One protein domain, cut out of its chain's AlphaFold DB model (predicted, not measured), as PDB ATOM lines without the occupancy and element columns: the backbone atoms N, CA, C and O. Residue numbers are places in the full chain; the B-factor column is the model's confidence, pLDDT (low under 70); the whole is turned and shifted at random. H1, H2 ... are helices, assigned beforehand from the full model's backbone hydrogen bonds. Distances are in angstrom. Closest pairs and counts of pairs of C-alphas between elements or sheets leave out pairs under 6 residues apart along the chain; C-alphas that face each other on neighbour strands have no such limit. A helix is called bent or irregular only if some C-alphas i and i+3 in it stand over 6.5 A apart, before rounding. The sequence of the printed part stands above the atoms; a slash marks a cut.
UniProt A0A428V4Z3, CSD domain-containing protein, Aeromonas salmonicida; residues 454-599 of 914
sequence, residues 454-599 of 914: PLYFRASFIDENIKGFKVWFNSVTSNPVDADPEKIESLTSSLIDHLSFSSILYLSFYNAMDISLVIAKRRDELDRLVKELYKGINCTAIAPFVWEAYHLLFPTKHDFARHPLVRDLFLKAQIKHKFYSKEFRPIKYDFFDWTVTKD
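AT A GLANCE: This is residues 454 to 599 of the 914 residues of the protein "CSD domain-containing protein" of Aeromonas salmonicida (UniProt A0A428V4Z3). This is an elongated body of helices. H1, H2 and H3 lie at one end, H4 and the kinked H5 form the middle with H6 beside H4, and H8 reaches out to the other end. The last stretch, residues 581 to 599, has no named element and folds back past H8 as a loose tail. The printed part has 146 residues with eight named helices, H1 to H8 in chain order, and no named strand; the class is all helix. It is only just compact, close to loose, with a radius of gyration of the C-alphas of 17.2 A, and it spans 53 by 32 by 24 A.

IN THESE COORDINATES: Find C-alpha 459 at (85.057, 75.699, 149.095), where H1 begins; it runs to residue 464. H2 follows, residues 466 to 477, 15.9 A long, then H3, residues 485 to 498, 20.0 A. H4 is residues 501 to 509. Look for C-alpha 515 at (71.286, 87.781, 142.821), where H5 begins; it runs to residue 535, 24.1 A. H5 is irregular, with C-alphas 521 and 524 8.5 A apart, and it has a kink of 91 degrees near residue 522. H6 is residues 544 to 553, 14.4 A, and H7 is residues 557 to 560. H8, residues 567 to 580, is 19.8 A long and ends with C-alpha 580 at (86.234, 109.683, 128.595).

HOW THE PARTS SIT: Begin at the hub, H4 and H5, which touch three helices each. They touch each other about perpendicular, at 78 degrees, with the C-alphas of Ser 508 and Ile 515 closest, 6.6 A apart. H6 touches H4 at a shallow tilt of 17 degrees, the same way; their closest C-alphas, Tyr 506 and Val 546, are 5.3 A apart. H1 and H4 only just touch, with 3 pairs of C-alphas within 8 A, the closest Asp 463 and Ser 503 at 5.9 A. H3 touches H5 with residues 493 to 497 alone, closest at C-alphas Ile 496 and Val 518, 7.0 A. H8 touches H5 with residues 569 to 573 alone, closest at C-alphas Asp 527 and Leu 569, 6.4 A. H2 touches no helix but is near H1, H3 and H4; H7 touches none but is near H6 and H8. Every O i to N i+4 pair is within hydrogen-bond range in H1, H2, H3, H4, H6 and H8; in H5 it is 15 of 17, and H7 is too short for such a pair.

THE WHOLE: The C-alphas farthest apart, Asp 482 and Lys 582, are 56.7 A apart. The printed part has no cut, and no link between its helices is long. The mean pLDDT of the printed part is 84.4; residues 479 to 483, 584 to 595 and 597 are under 70.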
ATOM      1  N   PRO A 454      76.309  71.035 153.209       90.50
ATOM      2  CA  PRO A 454      77.390  71.451 152.314       90.50
ATOM      3  C   PRO A 454      78.513  72.228 153.007       90.50
ATOM      4  O   PRO A 454      79.645  72.213 152.530       90.50
ATOM      5  N   LEU A 455      78.228  72.872 154.148       91.44
ATOM      6  CA  LEU A 455      79.222  73.615 154.933       91.44
ATOM      7  C   LEU A 455      80.316  72.704 155.514       91.44
ATOM      8  O   LEU A 455      81.354  73.185 155.960       91.44
ATOM      9  N   TYR A 456      80.112  71.384 155.488       90.88
ATOM     10  CA  TYR A 456      81.132  70.410 155.861       90.88
ATOM     11  C   TYR A 456      82.345  70.431 154.913       90.88
ATOM     12  O   TYR A 456      83.491  70.251 155.348       90.88
ATOM     13  N   PHE A 457      82.118  70.658 153.618       92.19
ATOM     14  CA  PHE A 457      83.151  70.596 152.585       92.19
ATOM     15  C   PHE A 457      83.901  71.916 152.470       92.19
ATOM     16  O   PHE A 457      83.336  72.980 152.689       92.19
ATOM     17  N   ARG A 458      85.183  71.874 152.099       92.88
ATOM     18  CA  ARG A 458      85.924  73.104 151.780       92.88
ATOM     19  C   ARG A 458      85.405  73.691 150.467       92.88
ATOM     20  O   ARG A 458      85.040  72.938 149.568       92.88
ATOM     21  N   ALA A 459      85.459  75.014 150.325       93.50
ATOM     22  CA  ALA A 459      85.057  75.699 149.095       93.50
ATOM     23  C   ALA A 459      85.753  75.137 147.840       93.50
ATOM     24  O   ALA A 459      85.100  74.935 146.823       93.50
ATOM     25  N   SER A 460      87.044  74.796 147.938       93.62
ATOM     26  CA  SER A 460      87.806  74.196 146.834       93.62
ATOM     27  C   SER A 460      87.263  72.831 146.395       93.62
ATOM     28  O   SER A 460      87.202  72.549 145.206       93.62
ATOM     29  N   PHE A 461      86.809  72.003 147.340       94.25
ATOM     30  CA  PHE A 461      86.202  70.707 147.025       94.25
ATOM     31  C   PHE A 461      84.830  70.881 146.354       94.25
ATOM     32  O   PHE A 461      84.456  70.123 145.459       94.25
ATOM     33  N   ILE A 462      84.079  71.910 146.767       95.25
ATOM     34  CA  ILE A 462      82.814  72.274 146.121       95.25
ATOM     35  C   ILE A 462      83.063  72.768 144.691       95.25
ATOM     36  O   ILE A 462      82.315  72.379 143.798       95.25
ATOM     37  N   ASP A 463      84.115  73.556 144.455       95.06
ATOM     38  CA  ASP A 463      84.508  74.015 143.116       95.06
ATOM     39  C   ASP A 463      84.787  72.833 142.169       95.06
ATOM     40  O   ASP A 463      84.276  72.801 141.048       95.06
ATOM     41  N   GLU A 464      85.527  71.822 142.635       94.12
ATOM     42  CA  GLU A 464      85.811  70.591 141.875       94.12
ATOM     43  C   GLU A 464      84.534  69.800 141.536       94.12
ATOM     44  O   GLU A 464      84.434  69.186 140.473       94.12
ATOM     45  N   ASN A 465      83.516  69.877 142.399       95.19
ATOM     46  CA  ASN A 465      82.262  69.133 142.279       95.19
ATOM     47  C   ASN A 465      81.044  70.025 141.963       95.19
ATOM     48  O   ASN A 465      79.888  69.633 142.177       95.19
ATOM     49  N   ILE A 466      81.268  71.220 141.406       95.12
ATOM     50  CA  ILE A 466      80.262  72.294 141.311       95.12
ATOM     51  C   ILE A 466      78.996  71.902 140.537       95.12
ATOM     52  O   ILE A 466      77.893  72.353 140.850       95.12
ATOM     53  N   LYS A 467      79.120  71.015 139.541       93.88
ATOM     54  CA  LYS A 467      77.974  70.507 138.766       93.88
ATOM     55  C   LYS A 467      77.017  69.708 139.655       93.88
ATOM     56  O   LYS A 467      75.813  69.946 139.607       93.88
ATOM     57  N   GLY A 468      77.554  68.806 140.481       92.56
ATOM     58  CA  GLY A 468      76.775  68.021 141.441       92.56
ATOM     59  C   GLY A 468      76.196  68.894 142.553       92.56
ATOM     60  O   GLY A 468      75.023  68.750 142.895       92.56
ATOM     61  N   PHE A 469      76.975  69.868 143.033       95.25
ATOM     62  CA  PHE A 469      76.504  70.856 144.002       95.25
ATOM     63  C   PHE A 469      75.301  71.651 143.477       95.25
ATOM     64  O   PHE A 469      74.291  71.753 144.165       95.25
ATOM     65  N   LYS A 470      75.360  72.158 142.235       93.81
ATOM     66  CA  LYS A 470      74.249  72.894 141.606       93.81
ATOM     67  C   LYS A 470      72.970  72.058 141.531       93.81
ATOM     68  O   LYS A 470      71.893  72.581 141.797       93.81
ATOM     69  N   VAL A 471      73.077  70.775 141.164       93.06
ATOM     70  CA  VAL A 471      71.917  69.867 141.091       93.06
ATOM     71  C   VAL A 471      71.228  69.767 142.451       93.06
ATOM     72  O   VAL A 471      70.013  69.938 142.530       93.06
ATOM     73  N   TRP A 472      72.003  69.555 143.515       92.12
ATOM     74  CA  TRP A 472      71.476  69.524 144.879       92.12
ATOM     75  C   TRP A 472      70.894  70.875 145.309       92.12
ATOM     76  O   TRP A 472      69.770  70.940 145.808       92.12
ATOM     77  N   PHE A 473      71.616  71.968 145.060       90.88
ATOM     78  CA  PHE A 473      71.189  73.304 145.464       90.88
ATOM     79  C   PHE A 473      69.849  73.678 144.822       90.88
ATOM     80  O   PHE A 473      68.946  74.163 145.503       90.88
ATOM     81  N   ASN A 474      69.668  73.350 143.540       89.06
ATOM     82  CA  ASN A 474      68.395  73.523 142.849       89.06
ATOM     83  C   ASN A 474      67.292  72.631 143.434       89.06
ATOM     84  O   ASN A 474      66.168  73.102 143.570       89.06
ATOM     85  N   SER A 475      67.578  71.377 143.815       87.06
ATOM     86  CA  SER A 475      66.552  70.511 144.419       87.06
ATOM     87  C   SER A 475      66.037  71.031 145.761       87.06
ATOM     88  O   SER A 475      64.856  70.870 146.051       87.06
ATOM     89  N   VAL A 476      66.891  71.700 146.544       83.56
ATOM     90  CA  VAL A 476      66.515  72.280 147.845       83.56
ATOM     91  C   VAL A 476      65.779  73.615 147.680       83.56
ATOM     92  O   VAL A 476      64.875  73.918 148.450       83.56
ATOM     93  N   THR A 477      66.137  74.411 146.671       79.00
ATOM     94  CA  THR A 477      65.575  75.761 146.465       79.00
ATOM     95  C   THR A 477      64.339  75.796 145.563       79.00
ATOM     96  O   THR A 477      63.528  76.708 145.686       79.00
ATOM     97  N   SER A 478      64.157  74.815 144.671       72.81
ATOM     98  CA  SER A 478      63.080  74.824 143.663       72.81
ATOM     99  C   SER A 478      61.785  74.135 144.110       72.81
ATOM    100  O   SER A 478      60.785  74.243 143.403       72.81
ATOM    101  N   ASN A 479      61.775  73.418 145.241       59.53
ATOM    102  CA  ASN A 479      60.626  72.614 145.677       59.53
ATOM    103  C   ASN A 479      60.193  72.968 147.120       59.53
ATOM    104  O   ASN A 479      60.490  72.233 148.059       59.53
ATOM    105  N   PRO A 480      59.497  74.103 147.326       54.50
ATOM    106  CA  PRO A 480      59.165  74.625 148.654       54.50
ATOM    107  C   PRO A 480      57.929  73.976 149.304       54.50
ATOM    108  O   PRO A 480      57.408  74.522 150.269       54.50
ATOM    109  N   VAL A 481      57.421  72.846 148.793       54.00
ATOM    110  CA  VAL A 481      56.118  72.298 149.229       54.00
ATOM    111  C   VAL A 481      56.115  71.886 150.714       54.00
ATOM    112  O   VAL A 481      55.068  71.982 151.343       54.00
ATOM    113  N   ASP A 482      57.283  71.568 151.295       51.75
ATOM    114  CA  ASP A 482      57.426  71.151 152.704       51.75
ATOM    115  C   ASP A 482      58.584  71.844 153.469       51.75
ATOM    116  O   ASP A 482      58.898  71.470 154.601       51.75
ATOM    117  N   ALA A 483      59.257  72.839 152.875       61.16
ATOM    118  CA  ALA A 483      60.460  73.449 153.451       61.16
ATOM    119  C   ALA A 483      60.192  74.837 154.058       61.16
ATOM    120  O   ALA A 483      59.618  75.712 153.416       61.16
ATOM    121  N   ASP A 484      60.659  75.037 155.292       73.25
ATOM    122  CA  ASP A 484      60.601  76.306 156.026       73.25
ATOM    123  C   ASP A 484      61.412  77.408 155.298       73.25
ATOM    124  O   ASP A 484      62.640  77.277 155.184       73.25
ATOM    125  N   PRO A 485      60.765  78.485 154.804       76.06
ATOM    126  CA  PRO A 485      61.434  79.559 154.070       76.06
ATOM    127  C   PRO A 485      62.579  80.219 154.847       76.06
ATOM    128  O   PRO A 485      63.606  80.546 154.248       76.06
ATOM    129  N   GLU A 486      62.460  80.348 156.172       79.06
ATOM    130  CA  GLU A 486      63.501  80.960 157.008       79.06
ATOM    131  C   GLU A 486      64.770  80.095 157.047       79.06
ATOM    132  O   GLU A 486      65.895  80.607 157.018       79.06
ATOM    133  N   LYS A 487      64.620  78.764 157.034       79.19
ATOM    134  CA  LYS A 487      65.764  77.837 156.986       79.19
ATOM    135  C   LYS A 487      66.491  77.897 155.650       79.19
ATOM    136  O   LYS A 487      67.720  77.811 155.629       79.19
ATOM    137  N   ILE A 488      65.761  78.063 154.546       79.44
ATOM    138  CA  ILE A 488      66.359  78.223 153.213       79.44
ATOM    139  C   ILE A 488      67.111  79.556 153.129       79.44
ATOM    140  O   ILE A 488      68.253  79.585 152.664       79.44
ATOM    141  N   GLU A 489      66.529  80.649 153.623       81.19
ATOM    142  CA  GLU A 489      67.189  81.960 153.656       81.19
ATOM    143  C   GLU A 489      68.468  81.929 154.511       81.19
ATOM    144  O   GLU A 489      69.536  82.368 154.074       81.19
ATOM    145  N   SER A 490      68.411  81.312 155.695       85.75
ATOM    146  CA  SER A 490      69.591  81.144 156.548       85.75
ATOM    147  C   SER A 490      70.680  80.310 155.867       85.75
ATOM    148  O   SER A 490      71.849  80.697 155.881       85.75
ATOM    149  N   LEU A 491      70.320  79.176 155.258       84.94
ATOM    150  CA  LEU A 491      71.273  78.295 154.578       84.94
ATOM    151  C   LEU A 491      71.932  78.991 153.384       84.94
ATOM    152  O   LEU A 491      73.151  78.926 153.229       84.94
ATOM    153  N   THR A 492      71.146  79.668 152.546       85.94
ATOM    154  CA  THR A 492      71.654  80.391 151.369       85.94
ATOM    155  C   THR A 492      72.584  81.534 151.770       85.94
ATOM    156  O   THR A 492      73.652  81.689 151.176       85.94
ATOM    157  N   SER A 493      72.251  82.272 152.832       88.31
ATOM    158  CA  SER A 493      73.111  83.314 153.395       88.31
ATOM    159  C   SER A 493      74.456  82.758 153.873       88.31
ATOM    160  O   SER A 493      75.495  83.312 153.501       88.31
ATOM    161  N   SER A 494      74.462  81.648 154.625       91.19
ATOM    162  CA  SER A 494      75.695  80.985 155.082       91.19
ATOM    163  C   SER A 494      76.514  80.398 153.932       91.19
ATOM    164  O   SER A 494      77.741  80.452 153.954       91.19
ATOM    165  N   LEU A 495      75.853  79.865 152.904       91.69
ATOM    166  CA  LEU A 495      76.520  79.327 151.722       91.69
ATOM    167  C   LEU A 495      77.240  80.406 150.919       91.69
ATOM    168  O   LEU A 495      78.369  80.177 150.501       91.69
ATOM    169  N   ILE A 496      76.641  81.585 150.736       92.44
ATOM    170  CA  ILE A 496      77.322  82.700 150.059       92.44
ATOM    171  C   ILE A 496      78.611  83.065 150.798       92.44
ATOM    172  O   ILE A 496      79.613  83.348 150.149       92.44
ATOM    173  N   ASP A 497      78.609  83.013 152.132       92.62
ATOM    174  CA  ASP A 497      79.795  83.318 152.935       92.62
ATOM    175  C   ASP A 497      80.882  82.243 152.852       92.62
ATOM    176  O   ASP A 497      82.066  82.567 152.926       92.62
ATOM    177  N   HIS A 498      80.487  80.989 152.643       94.88
ATOM    178  CA  HIS A 498      81.380  79.832 152.606       94.88
ATOM    179  C   HIS A 498      81.955  79.519 151.217       94.88
ATOM    180  O   HIS A 498      83.076  79.028 151.104       94.88
ATOM    181  N   LEU A 499      81.190  79.762 150.152       95.38
ATOM    182  CA  LEU A 499      81.567  79.415 148.782       95.38
ATOM    183  C   LEU A 499      82.651  80.342 148.222       95.38
ATOM    184  O   LEU A 499      82.731  81.526 148.554       95.38
ATOM    185  N   SER A 500      83.458  79.806 147.303       95.44
ATOM    186  CA  SER A 500      84.408  80.617 146.544       95.44
ATOM    187  C   SER A 500      83.664  81.597 145.632       95.44
ATOM    188  O   SER A 500      82.543  81.332 145.182       95.44
ATOM    189  N   PHE A 501      84.305  82.715 145.284       94.81
ATOM    190  CA  PHE A 501      83.731  83.655 144.319       94.81
ATOM    191  C   PHE A 501      83.434  82.984 142.964       94.81
ATOM    192  O   PHE A 501      82.418  83.279 142.340       94.81
ATOM    193  N   SER A 502      84.254  82.010 142.548       95.56
ATOM    194  CA  SER A 502      84.031  81.236 141.317       95.56
ATOM    195  C   SER A 502      82.758  80.384 141.386       95.56
ATOM    196  O   SER A 502      81.943  80.422 140.463       95.56
ATOM    197  N   SER A 503      82.537  79.672 142.496       95.81
ATOM    198  CA  SER A 503      81.289  78.941 142.754       95.81
ATOM    199  C   SER A 503      80.071  79.863 142.718       95.81
ATOM    200  O   SER A 503      79.075  79.553 142.061       95.81
ATOM    201  N   ILE A 504      80.159  81.022 143.378       95.50
ATOM    202  CA  ILE A 504      79.076  82.014 143.423       95.50
ATOM    203  C   ILE A 504      78.747  82.523 142.018       95.50
ATOM    204  O   ILE A 504      77.573  82.561 141.648       95.50
ATOM    205  N   LEU A 505      79.757  82.871 141.210       94.94
ATOM    206  CA  LEU A 505      79.556  83.294 139.820       94.94
ATOM    207  C   LEU A 505      78.886  82.198 138.994       94.94
ATOM    208  O   LEU A 505      77.882  82.466 138.340       94.94
ATOM    209  N   TYR A 506      79.399  80.967 139.052       95.94
ATOM    210  CA  TYR A 506      78.839  79.842 138.305       95.94
ATOM    211  C   TYR A 506      77.366  79.614 138.650       95.94
ATOM    212  O   TYR A 506      76.525  79.539 137.757       95.94
ATOM    213  N   LEU A 507      77.032  79.548 139.940       94.75
ATOM    214  CA  LEU A 507      75.656  79.343 140.395       94.75
ATOM    215  C   LEU A 507      74.754  80.523 140.013       94.75
ATOM    216  O   LEU A 507      73.630  80.311 139.557       94.75
ATOM    217  N   SER A 508      75.265  81.752 140.109       94.31
ATOM    218  CA  SER A 508      74.542  82.958 139.694       94.31
ATOM    219  C   SER A 508      74.275  82.991 138.186       94.31
ATOM    220  O   SER A 508      73.193  83.398 137.784       94.31
ATOM    221  N   PHE A 509      75.207  82.530 137.340       93.94
ATOM    222  CA  PHE A 509      75.006  82.475 135.883       93.94
ATOM    223  C   PHE A 509      73.882  81.512 135.488       93.94
ATOM    224  O   PHE A 509      73.169  81.757 134.520       93.94
ATOM    225  N   TYR A 510      73.692  80.436 136.256       92.31
ATOM    226  CA  TYR A 510      72.578  79.502 136.081       92.31
ATOM    227  C   TYR A 510      71.294  79.931 136.816       92.31
ATOM    228  O   TYR A 510      70.365  79.130 136.890       92.31
ATOM    229  N   ASN A 511      71.225  81.157 137.353       88.69
ATOM    230  CA  ASN A 511      70.109  81.662 138.164       88.69
ATOM    231  C   ASN A 511      69.744  80.756 139.353       88.69
ATOM    232  O   ASN A 511      68.584  80.681 139.747       88.69
ATOM    233  N   ALA A 512      70.725  80.049 139.916       88.62
ATOM    234  CA  ALA A 512      70.495  79.173 141.058       88.62
ATOM    235  C   ALA A 512      70.387  79.968 142.375       88.62
ATOM    236  O   ALA A 512      69.707  79.537 143.296       88.62
ATOM    237  N   MET A 513      71.055  81.125 142.468       89.00
ATOM    238  CA  MET A 513      71.144  81.956 143.677       89.00
ATOM    239  C   MET A 513      70.318  83.243 143.595       89.00
ATOM    240  O   MET A 513      70.110  83.786 142.509       89.00
ATOM    241  N   ASP A 514      69.948  83.791 144.759       88.31
ATOM    242  CA  ASP A 514      69.411  85.150 144.862       88.31
ATOM    243  C   ASP A 514      70.497  86.185 144.533       88.31
ATOM    244  O   ASP A 514      71.403  86.476 145.322       88.31
ATOM    245  N   ILE A 515      70.370  86.770 143.345       90.50
ATOM    246  CA  ILE A 515      71.286  87.781 142.821       90.50
ATOM    247  C   ILE A 515      71.343  89.019 143.729       90.50
ATOM    248  O   ILE A 515      72.413  89.613 143.869       90.50
ATOM    249  N   SER A 516      70.239  89.409 144.372       88.94
ATOM    250  CA  SER A 516      70.196  90.593 145.241       88.94
ATOM    251  C   SER A 516      71.088  90.401 146.464       88.94
ATOM    252  O   SER A 516      71.877  91.285 146.809       88.94
ATOM    253  N   LEU A 517      71.014  89.216 147.075       88.94
ATOM    254  CA  LEU A 517      71.834  88.844 148.222       88.94
ATOM    255  C   LEU A 517      73.315  88.701 147.839       88.94
ATOM    256  O   LEU A 517      74.191  89.182 148.561       88.94
ATOM    257  N   VAL A 518      73.604  88.114 146.671       92.44
ATOM    258  CA  VAL A 518      74.974  88.022 146.138       92.44
ATOM    259  C   VAL A 518      75.568  89.414 145.910       92.44
ATOM    260  O   VAL A 518      76.679  89.681 146.369       92.44
ATOM    261  N   ILE A 519      74.835  90.328 145.265       90.50
ATOM    262  CA  ILE A 519      75.291  91.710 145.050       90.50
ATOM    263  C   ILE A 519      75.559  92.401 146.388       90.50
ATOM    264  O   ILE A 519      76.573  93.080 146.516       90.50
ATOM    265  N   ALA A 520      74.697  92.221 147.391       88.62
ATOM    266  CA  ALA A 520      74.889  92.830 148.706       88.62
ATOM    267  C   ALA A 520      76.176  92.347 149.402       88.62
ATOM    268  O   ALA A 520      76.876  93.156 150.011       88.62
ATOM    269  N   LYS A 521      76.512  91.053 149.289       90.94
ATOM    270  CA  LYS A 521      77.649  90.429 149.994       90.94
ATOM    271  C   LYS A 521      78.968  90.378 149.215       90.94
ATOM    272  O   LYS A 521      80.010  90.169 149.832       90.94
ATOM    273  N   ARG A 522      78.945  90.491 147.882       92.69
ATOM    274  CA  ARG A 522      80.110  90.268 146.992       92.69
ATOM    275  C   ARG A 522      80.324  91.398 145.974       92.69
ATOM    276  O   ARG A 522      80.949  91.205 144.931       92.69
ATOM    277  N   ARG A 523      79.807  92.602 146.260       89.06
ATOM    278  CA  ARG A 523      79.855  93.762 145.349       89.06
ATOM    279  C   ARG A 523      81.262  94.127 144.880       89.06
ATOM    280  O   ARG A 523      81.440  94.434 143.706       89.06
ATOM    281  N   ASP A 524      82.237  94.120 145.784       89.06
ATOM    282  CA  ASP A 524      83.595  94.591 145.486       89.06
ATOM    283  C   ASP A 524      84.336  93.645 144.530       89.06
ATOM    284  O   ASP A 524      85.062  94.090 143.637       89.06
ATOM    285  N   GLU A 525      84.123  92.334 144.669       92.31
ATOM    286  CA  GLU A 525      84.666  91.324 143.755       92.31
ATOM    287  C   GLU A 525      83.998  91.409 142.378       92.31
ATOM    288  O   GLU A 525      84.685  91.344 141.356       92.31
ATOM    289  N   LEU A 526      82.681  91.647 142.338       92.12
ATOM    290  CA  LEU A 526      81.944  91.903 141.096       92.12
ATOM    291  C   LEU A 526      82.433  93.178 140.388       92.12
ATOM    292  O   LEU A 526      82.650  93.155 139.177       92.12
ATOM    293  N   ASP A 527      82.647  94.279 141.115       88.75
ATOM    294  CA  ASP A 527      83.179  95.533 140.556       88.75
ATOM    295  C   ASP A 527      84.578  95.331 139.962       88.75
ATOM    296  O   ASP A 527      84.849  95.775 138.842       88.75
ATOM    297  N   ARG A 528      85.447  94.589 140.663       89.69
ATOM    298  CA  ARG A 528      86.781  94.230 140.163       89.69
ATOM    299  C   ARG A 528      86.698  93.407 138.878       89.69
ATOM    300  O   ARG A 528      87.331  93.786 137.893       89.69
ATOM    301  N   LEU A 529      85.877  92.354 138.865       90.31
ATOM    302  CA  LEU A 529      85.663  91.505 137.692       90.31
ATOM    303  C   LEU A 529      85.196  92.328 136.486       90.31
ATOM    304  O   LEU A 529      85.763  92.225 135.398       90.31
ATOM    305  N   VAL A 530      84.181  93.177 136.670       89.25
ATOM    306  CA  VAL A 530      83.641  94.015 135.591       89.25
ATOM    307  C   VAL A 530      84.692  94.999 135.081       89.25
ATOM    308  O   VAL A 530      84.826  95.162 133.867       89.25
ATOM    309  N   LYS A 531      85.478  95.625 135.965       88.06
ATOM    310  CA  LYS A 531      86.577  96.518 135.571       88.06
ATOM    311  C   LYS A 531      87.640  95.793 134.755       88.06
ATOM    312  O   LYS A 531      88.054  96.327 133.731       88.06
ATOM    313  N   GLU A 532      88.071  94.605 135.164       87.81
ATOM    314  CA  GLU A 532      89.068  93.806 134.435       87.81
ATOM    315  C   GLU A 532      88.549  93.378 133.057       87.81
ATOM    316  O   GLU A 532      89.207  93.629 132.045       87.81
ATOM    317  N   LEU A 533      87.311  92.875 132.994       85.50
ATOM    318  CA  LEU A 533      86.620  92.548 131.742       85.50
ATOM    319  C   LEU A 533      86.451  93.759 130.817       85.50
ATOM    320  O   LEU A 533      86.461  93.633 129.587       85.50
ATOM    321  N   TYR A 534      86.246  94.949 131.382       83.00
ATOM    322  CA  TYR A 534      86.145  96.183 130.609       83.00
ATOM    323  C   TYR A 534      87.513  96.646 130.098       83.00
ATOM    324  O   TYR A 534      87.608  97.053 128.943       83.00
ATOM    325  N   LYS A 535      88.563  96.523 130.921       84.06
ATOM    326  CA  LYS A 535      89.966  96.814 130.575       84.06
ATOM    327  C   LYS A 535      90.559  95.820 129.566       84.06
ATOM    328  O   LYS A 535      91.642  96.069 129.050       84.06
ATOM    329  N   GLY A 536      89.872  94.708 129.292       79.81
ATOM    330  CA  GLY A 536      90.383  93.634 128.437       79.81
ATOM    331  C   GLY A 536      91.488  92.812 129.108       79.81
ATOM    332  O   GLY A 536      92.302  92.207 128.419       79.81
ATOM    333  N   ILE A 537      91.537  92.816 130.444       77.38
ATOM    334  CA  ILE A 537      92.481  92.028 131.235       77.38
ATOM    335  C   ILE A 537      91.874  90.641 131.449       77.38
ATOM    336  O   ILE A 537      90.728  90.521 131.883       77.38
ATOM    337  N   ASN A 538      92.650  89.591 131.174       70.56
ATOM    338  CA  ASN A 538      92.244  88.227 131.499       70.56
ATOM    339  C   ASN A 538      92.245  88.049 133.023       70.56
ATOM    340  O   ASN A 538      93.303  88.096 133.649       70.56
ATOM    341  N   CYS A 539      91.069  87.837 133.617       74.56
ATOM    342  CA  CYS A 539      90.952  87.600 135.053       74.56
ATOM    343  C   CYS A 539      91.378  86.159 135.375       74.56
ATOM    344  O   CYS A 539      90.600  85.213 135.244       74.56
ATOM    345  N   THR A 540      92.637  85.989 135.781       73.44
ATOM    346  CA  THR A 540      93.227  84.688 136.149       73.44
ATOM    347  C   THR A 540      92.761  84.175 137.512       73.44
ATOM    348  O   THR A 540      93.004  83.020 137.842       73.44
ATOM    349  N   ALA A 541      92.079  85.012 138.301       79.31
ATOM    350  CA  ALA A 541      91.545  84.659 139.615       79.31
ATOM    351  C   ALA A 541      90.225  83.863 139.553       79.31
ATOM    352  O   ALA A 541      89.758  83.373 140.579       79.31
ATOM    353  N   ILE A 542      89.616  83.744 138.368       89.50
ATOM    354  CA  ILE A 542      88.372  83.003 138.151       89.50
ATOM    355  C   ILE A 542      88.681  81.603 137.625       89.50
ATOM    356  O   ILE A 542      89.423  81.441 136.655       89.50
ATOM    357  N   ALA A 543      88.081  80.595 138.254       91.69
ATOM    358  CA  ALA A 543      88.314  79.202 137.915       91.69
ATOM    359  C   ALA A 543      87.817  78.853 136.490       91.69
ATOM    360  O   ALA A 543      86.799  79.393 136.041       91.69
ATOM    361  N   PRO A 544      88.470  77.907 135.783       91.75
ATOM    362  CA  PRO A 544      88.136  77.563 134.395       91.75
ATOM    363  C   PRO A 544      86.667  77.181 134.155       91.75
ATOM    364  O   PRO A 544      86.078  77.609 133.164       91.75
ATOM    365  N   PHE A 545      86.038  76.457 135.089       93.00
ATOM    366  CA  PHE A 545      84.641  76.017 134.961       93.00
ATOM    367  C   PHE A 545      83.636  77.182 134.876       93.00
ATOM    368  O   PHE A 545      82.545  77.035 134.318       93.00
ATOM    369  N   VAL A 546      83.990  78.349 135.422       93.62
ATOM    370  CA  VAL A 546      83.171  79.563 135.335       93.62
ATOM    371  C   VAL A 546      83.255  80.151 133.936       93.62
ATOM    372  O   VAL A 546      82.233  80.571 133.402       93.62
ATOM    373  N   TRP A 547      84.439  80.150 133.317       90.50
ATOM    374  CA  TRP A 547      84.623  80.619 131.942       90.50
ATOM    375  C   TRP A 547      83.919  79.718 130.931       90.50
ATOM    376  O   TRP A 547      83.283  80.220 130.007       90.50
ATOM    377  N   GLU A 548      83.947  78.402 131.140       91.69
ATOM    378  CA  GLU A 548      83.144  77.462 130.350       91.69
ATOM    379  C   GLU A 548      81.649  77.805 130.426       91.69
ATOM    380  O   GLU A 548      80.982  77.913 129.395       91.69
ATOM    381  N   ALA A 549      81.125  78.046 131.634       93.06
ATOM    382  CA  ALA A 549      79.736  78.461 131.823       93.06
ATOM    383  C   ALA A 549      79.447  79.840 131.215       93.06
ATOM    384  O   ALA A 549      78.412  80.020 130.581       93.06
ATOM    385  N   TYR A 550      80.363  80.794 131.373       91.69
ATOM    386  CA  TYR A 550      80.266  82.134 130.806       91.69
ATOM    387  C   TYR A 550      80.119  82.080 129.284       91.69
ATOM    388  O   TYR A 550      79.178  82.651 128.745       91.69
ATOM    389  N   HIS A 551      81.009  81.364 128.592       90.50
ATOM    390  CA  HIS A 551      80.984  81.264 127.132       90.50
ATOM    391  C   HIS A 551      79.761  80.506 126.616       90.50
ATOM    392  O   HIS A 551      79.251  80.828 125.544       90.50
ATOM    393  N   LEU A 552      79.279  79.523 127.381       93.44
ATOM    394  CA  LEU A 552      78.074  78.774 127.047       93.44
ATOM    395  C   LEU A 552      76.799  79.620 127.192       93.44
ATOM    396  O   LEU A 552      75.917  79.546 126.342       93.44
ATOM    397  N   LEU A 553      76.688  80.391 128.277       93.56
ATOM    398  CA  LEU A 553      75.469  81.122 128.642       93.56
ATOM    399  C   LEU A 553      75.412  82.537 128.056       93.56
ATOM    400  O   LEU A 553      74.324  83.067 127.842       93.56
ATOM    401  N   PHE A 554      76.568  83.144 127.778       92.75
ATOM    402  CA  PHE A 554      76.692  84.508 127.268       92.75
ATOM    403  C   PHE A 554      77.567  84.530 126.005       92.75
ATOM    404  O   PHE A 554      78.759  84.845 126.074       92.75
ATOM    405  N   PRO A 555      76.990  84.223 124.825       87.25
ATOM    406  CA  PRO A 555      77.732  84.176 123.564       87.25
ATOM    407  C   PRO A 555      78.420  85.500 123.216       87.25
ATOM    408  O   PRO A 555      79.466  85.511 122.567       87.25
ATOM    409  N   THR A 556      77.854  86.630 123.651       86.69
ATOM    410  CA  THR A 556      78.457  87.951 123.478       86.69
ATOM    411  C   THR A 556      78.682  88.657 124.816       86.69
ATOM    412  O   THR A 556      77.924  88.504 125.774       86.69
ATOM    413  N   LYS A 557      79.693  89.541 124.865       82.19
ATOM    414  CA  LYS A 557      79.917  90.446 126.013       82.19
ATOM    415  C   LYS A 557      78.687  91.314 126.314       82.19
ATOM    416  O   LYS A 557      78.484  91.715 127.455       82.19
ATOM    417  N   HIS A 558      77.879  91.610 125.296       84.44
ATOM    418  CA  HIS A 558      76.643  92.376 125.437       84.44
ATOM    419  C   HIS A 558      75.562  91.605 126.204       84.44
ATOM    420  O   HIS A 558      74.862  92.201 127.019       84.44
ATOM    421  N   ASP A 559      75.472  90.289 126.002       87.00
ATOM    422  CA  ASP A 559      74.541  89.425 126.737       87.00
ATOM    423  C   ASP A 559      74.920  89.367 128.217       87.00
ATOM    424  O   ASP A 559      74.080  89.600 129.087       87.00
ATOM    425  N   PHE A 560      76.211  89.182 128.507       88.75
ATOM    426  CA  PHE A 560      76.705  89.214 129.881       88.75
ATOM    427  C   PHE A 560      76.492  90.576 130.549       88.75
ATOM    428  O   PHE A 560      76.037  90.649 131.687       88.75
ATOM    429  N   ALA A 561      76.750  91.672 129.830       86.44
ATOM    430  CA  ALA A 561      76.544  93.026 130.340       86.44
ATOM    431  C   ALA A 561      75.072  93.351 130.658       86.44
ATOM    432  O   ALA A 561      74.802  94.364 131.296       86.44
ATOM    433  N   ARG A 562      74.115  92.521 130.227       87.38
ATOM    434  CA  ARG A 562      72.693  92.632 130.587       87.38
ATOM    435  C   ARG A 562      72.293  91.736 131.755       87.38
ATOM    436  O   ARG A 562      71.198  91.917 132.284       87.38
ATOM    437  N   HIS A 563      73.154  90.810 132.174       89.88
ATOM    438  CA  HIS A 563      72.867  89.904 133.277       89.88
ATOM    439  C   HIS A 563      72.716  90.685 134.597       89.88
ATOM    440  O   HIS A 563      73.615  91.468 134.928       89.88
ATOM    441  N   PRO A 564      71.641  90.477 135.390       90.06
ATOM    442  CA  PRO A 564      71.346  91.292 136.577       90.06
ATOM    443  C   PRO A 564      72.499  91.396 137.584       90.06
ATOM    444  O   PRO A 564      72.687  92.441 138.194       90.06
ATOM    445  N   LEU A 565      73.320  90.345 137.687       90.69
ATOM    446  CA  LEU A 565      74.506  90.288 138.552       90.69
ATOM    447  C   LEU A 565      75.530  91.410 138.296       90.69
ATOM    448  O   LEU A 565      76.179  91.877 139.228       90.69
ATOM    449  N   VAL A 566      75.712  91.820 137.037       89.69
ATOM    450  CA  VAL A 566      76.794  92.738 136.619       89.69
ATOM    451  C   VAL A 566      76.304  93.944 135.825       89.69
ATOM    452  O   VAL A 566      77.071  94.879 135.590       89.69
ATOM    453  N   ARG A 567      75.036  93.948 135.407       88.00
ATOM    454  CA  ARG A 567      74.448  94.947 134.510       88.00
ATOM    455  C   ARG A 567      74.694  96.381 134.960       88.00
ATOM    456  O   ARG A 567      75.143  97.208 134.169       88.00
ATOM    457  N   ASP A 568      74.445  96.668 136.231       86.06
ATOM    458  CA  ASP A 568      74.554  98.023 136.775       86.06
ATOM    459  C   ASP A 568      76.018  98.506 136.803       86.06
ATOM    460  O   ASP A 568      76.306  99.668 136.505       86.06
ATOM    461  N   LEU A 569      76.961  97.596 137.070       88.25
ATOM    462  CA  LEU A 569      78.402  97.865 137.032       88.25
ATOM    463  C   LEU A 569      78.892  98.100 135.595       88.25
ATOM    464  O   LEU A 569      79.663  99.029 135.343       88.25
ATOM    465  N   PHE A 570      78.413  97.311 134.626       87.50
ATOM    466  CA  PHE A 570      78.720  97.525 133.209       87.50
ATOM    467  C   PHE A 570      78.159  98.847 132.698       87.50
ATOM    468  O   PHE A 570      78.862  99.572 131.995       87.50
ATOM    469  N   LEU A 571      76.922  99.187 133.065       85.38
ATOM    470  CA  LEU A 571      76.311 100.455 132.688       85.38
ATOM    471  C   LEU A 571      77.113 101.630 133.265       85.38
ATOM    472  O   LEU A 571      77.444 102.559 132.528       85.38
ATOM    473  N   LYS A 572      77.538 101.552 134.534       87.31
ATOM    474  CA  LYS A 572      78.461 102.525 135.139       87.31
ATOM    475  C   LYS A 572      79.765 102.661 134.342       87.31
ATOM    476  O   LYS A 572      80.176 103.780 134.026       87.31
ATOM    477  N   ALA A 573      80.388 101.548 133.956       88.25
ATOM    478  CA  ALA A 573      81.615 101.558 133.158       88.25
ATOM    479  C   ALA A 573      81.416 102.190 131.766       88.25
ATOM    480  O   ALA A 573      82.236 103.000 131.328       88.25
ATOM    481  N   GLN A 574      80.298 101.892 131.097       85.50
ATOM    482  CA  GLN A 574      79.938 102.477 129.801       85.50
ATOM    483  C   GLN A 574      79.714 103.992 129.884       85.50
ATOM    484  O   GLN A 574      80.132 104.724 128.986       85.50
ATOM    485  N   ILE A 575      79.089 104.485 130.959       85.19
ATOM    486  CA  ILE A 575      78.909 105.925 131.192       85.19
ATOM    487  C   ILE A 575      80.262 106.620 131.309       85.19
ATOM    488  O   ILE A 575      80.515 107.601 130.610       85.19
ATOM    489  N   LYS A 576      81.156 106.084 132.151       89.06
ATOM    490  CA  LYS A 576      82.510 106.629 132.309       89.06
ATOM    491  C   LYS A 576      83.280 106.592 130.990       89.06
ATOM    492  O   LYS A 576      83.977 107.551 130.680       89.06
ATOM    493  N   HIS A 577      83.108 105.545 130.182       89.19
ATOM    494  CA  HIS A 577      83.716 105.467 128.855       89.19
ATOM    495  C   HIS A 577      83.198 106.565 127.919       89.19
ATOM    496  O   HIS A 577      84.003 107.213 127.265       89.19
ATOM    497  N   LYS A 578      81.892 106.860 127.906       86.88
ATOM    498  CA  LYS A 578      81.344 107.989 127.129       86.88
ATOM    499  C   LYS A 578      81.902 109.338 127.585       86.88
ATOM    500  O   LYS A 578      82.246 110.170 126.746       86.88
ATOM    501  N   PHE A 579      82.028 109.549 128.900       89.75
ATOM    502  CA  PHE A 579      82.660 110.753 129.449       89.75
ATOM    503  C   PHE A 579      84.138 110.846 129.082       89.75
ATOM    504  O   PHE A 579      84.619 111.939 128.796       89.75
ATOM    505  N   TYR A 580      84.850 109.725 129.046       91.88
ATOM    506  CA  TYR A 580      86.234 109.683 128.595       91.88
ATOM    507  C   TYR A 580      86.331 109.992 127.096       91.88
ATOM    508  O   TYR A 580      86.994 110.943 126.712       91.88
ATOM    509  N   SER A 581      85.567 109.307 126.246       89.25
ATOM    510  CA  SER A 581      85.562 109.495 124.785       89.25
ATOM    511  C   SER A 581      84.939 110.818 124.316       89.25
ATOM    512  O   SER A 581      84.865 111.092 123.121       89.25
ATOM    513  N   LYS A 582      84.489 111.663 125.249       87.25
ATOM    514  CA  LYS A 582      83.822 112.948 125.007       87.25
ATOM    515  C   LYS A 582      82.575 112.842 124.112       87.25
ATOM    516  O   LYS A 582      82.221 113.779 123.385       87.25
ATOM    517  N   GLU A 583      81.857 111.726 124.207       81.00
ATOM    518  CA  GLU A 583      80.630 111.452 123.456       81.00
ATOM    519  C   GLU A 583      79.388 111.856 124.264       81.00
ATOM    520  O   GLU A 583      78.967 111.156 125.183       81.00
ATOM    521  N   PHE A 584      78.769 112.988 123.905       65.69
ATOM    522  CA  PHE A 584      77.587 113.530 124.589       65.69
ATOM    523  C   PHE A 584      76.452 113.707 123.585       65.69
ATOM    524  O   PHE A 584      76.154 114.810 123.137       65.69
ATOM    525  N   ARG A 585      75.812 112.603 123.206       58.69
ATOM    526  CA  ARG A 585      74.381 112.690 122.885       58.69
ATOM    527  C   ARG A 585      73.636 112.770 124.221       58.69
ATOM    528  O   ARG A 585      74.158 112.196 125.181       58.69
ATOM    529  N   PRO A 586      72.470 113.443 124.314       49.19
ATOM    530  CA  PRO A 586      71.665 113.424 125.528       49.19
ATOM    531  C   PRO A 586      71.557 111.979 125.984       49.19
ATOM    532  O   PRO A 586      71.093 111.118 125.225       49.19
ATOM    533  N   ILE A 587      72.077 111.686 127.174       51.41
ATOM    534  CA  ILE A 587      71.833 110.386 127.768       51.41
ATOM    535  C   ILE A 587      70.369 110.468 128.168       51.41
ATOM    536  O   ILE A 587      70.052 111.038 129.208       51.41
ATOM    537  N   LYS A 588      69.479 110.060 127.250       46.69
ATOM    538  CA  LYS A 588      68.030 110.113 127.456       46.69
ATOM    539  C   LYS A 588      67.742 109.521 128.830       46.69
ATOM    540  O   LYS A 588      68.385 108.542 129.204       46.69
ATOM    541  N   TYR A 589      66.793 110.085 129.569       44.16
ATOM    542  CA  TYR A 589      66.373 109.509 130.848       44.16
ATOM    543  C   TYR A 589      65.977 108.022 130.702       44.16
ATOM    544  O   TYR A 589      66.218 107.244 131.617       44.16
ATOM    545  N   ASP A 590      65.534 107.609 129.508       42.88
ATOM    546  CA  ASP A 590      65.237 106.219 129.123       42.88
ATOM    547  C   ASP A 590      66.483 105.316 128.942       42.88
ATOM    548  O   ASP A 590      66.360 104.110 128.747       42.88
ATOM    549  N   PHE A 591      67.694 105.886 128.942       41.50
ATOM    550  CA  PHE A 591      68.969 105.174 128.769       41.50
ATOM    551  C   PHE A 591      69.533 104.655 130.099       41.50
ATOM    552  O   PHE A 591      70.462 103.845 130.097       41.50
ATOM    553  N   PHE A 592      68.996 105.114 131.231       47.75
ATOM    554  CA  PHE A 592      69.380 104.629 132.547       47.75
ATOM    555  C   PHE A 592      68.284 103.758 133.136       47.75
ATOM    556  O   PHE A 592      67.154 104.203 133.317       47.75
ATOM    557  N   ASP A 593      68.653 102.539 133.525       53.69
ATOM    558  CA  ASP A 593      67.911 101.867 134.582       53.69
ATOM    559  C   ASP A 593      67.956 102.770 135.828       53.69
ATOM    560  O   ASP A 593      68.988 103.383 136.141       53.69
ATOM    561  N   TRP A 594      66.827 102.893 136.526       56.62
ATOM    562  CA  TRP A 594      66.678 103.761 137.690       56.62
ATOM    563  C   TRP A 594      67.751 103.477 138.753       56.62
ATOM    564  O   TRP A 594      68.111 104.381 139.508       56.62
ATOM    565  N   THR A 595      68.301 102.261 138.788       64.50
ATOM    566  CA  THR A 595      69.301 101.800 139.756       64.50
ATOM    567  C   THR A 595      70.650 102.522 139.651       64.50
ATOM    568  O   THR A 595      71.167 102.982 140.669       64.50
ATOM    569  N   VAL A 596      71.203 102.728 138.448       72.69
ATOM    570  CA  VAL A 596      72.524 103.378 138.270       72.69
ATOM    571  C   VAL A 596      72.459 104.886 138.514       72.69
ATOM    572  O   VAL A 596      73.434 105.490 138.957       72.69
ATOM    573  N   THR A 597      71.289 105.505 138.330       68.44
ATOM    574  CA  THR A 597      71.089 106.928 138.668       68.44
ATOM    575  C   THR A 597      71.139 107.215 140.172       68.44
ATOM    576  O   THR A 597      71.288 108.376 140.563       68.44
ATOM    577  N   LYS A 598      71.043 106.170 141.011       78.38
ATOM    578  CA  LYS A 598      71.220 106.247 142.469       78.38
ATOM    579  C   LYS A 598      72.681 106.121 142.911       78.38
ATOM    580  O   LYS A 598      72.963 106.238 144.102       78.38
ATOM    581  N   ASP A 599      73.616 105.880 141.992       86.12
ATOM    582  CA  ASP A 599      75.044 105.936 142.293       86.12
ATOM    583  C   ASP A 599      75.507 107.410 142.295       86.12
ATOM    584  O   ASP A 599      75.400 108.095 141.268       86.12
TER     585      ASP A 599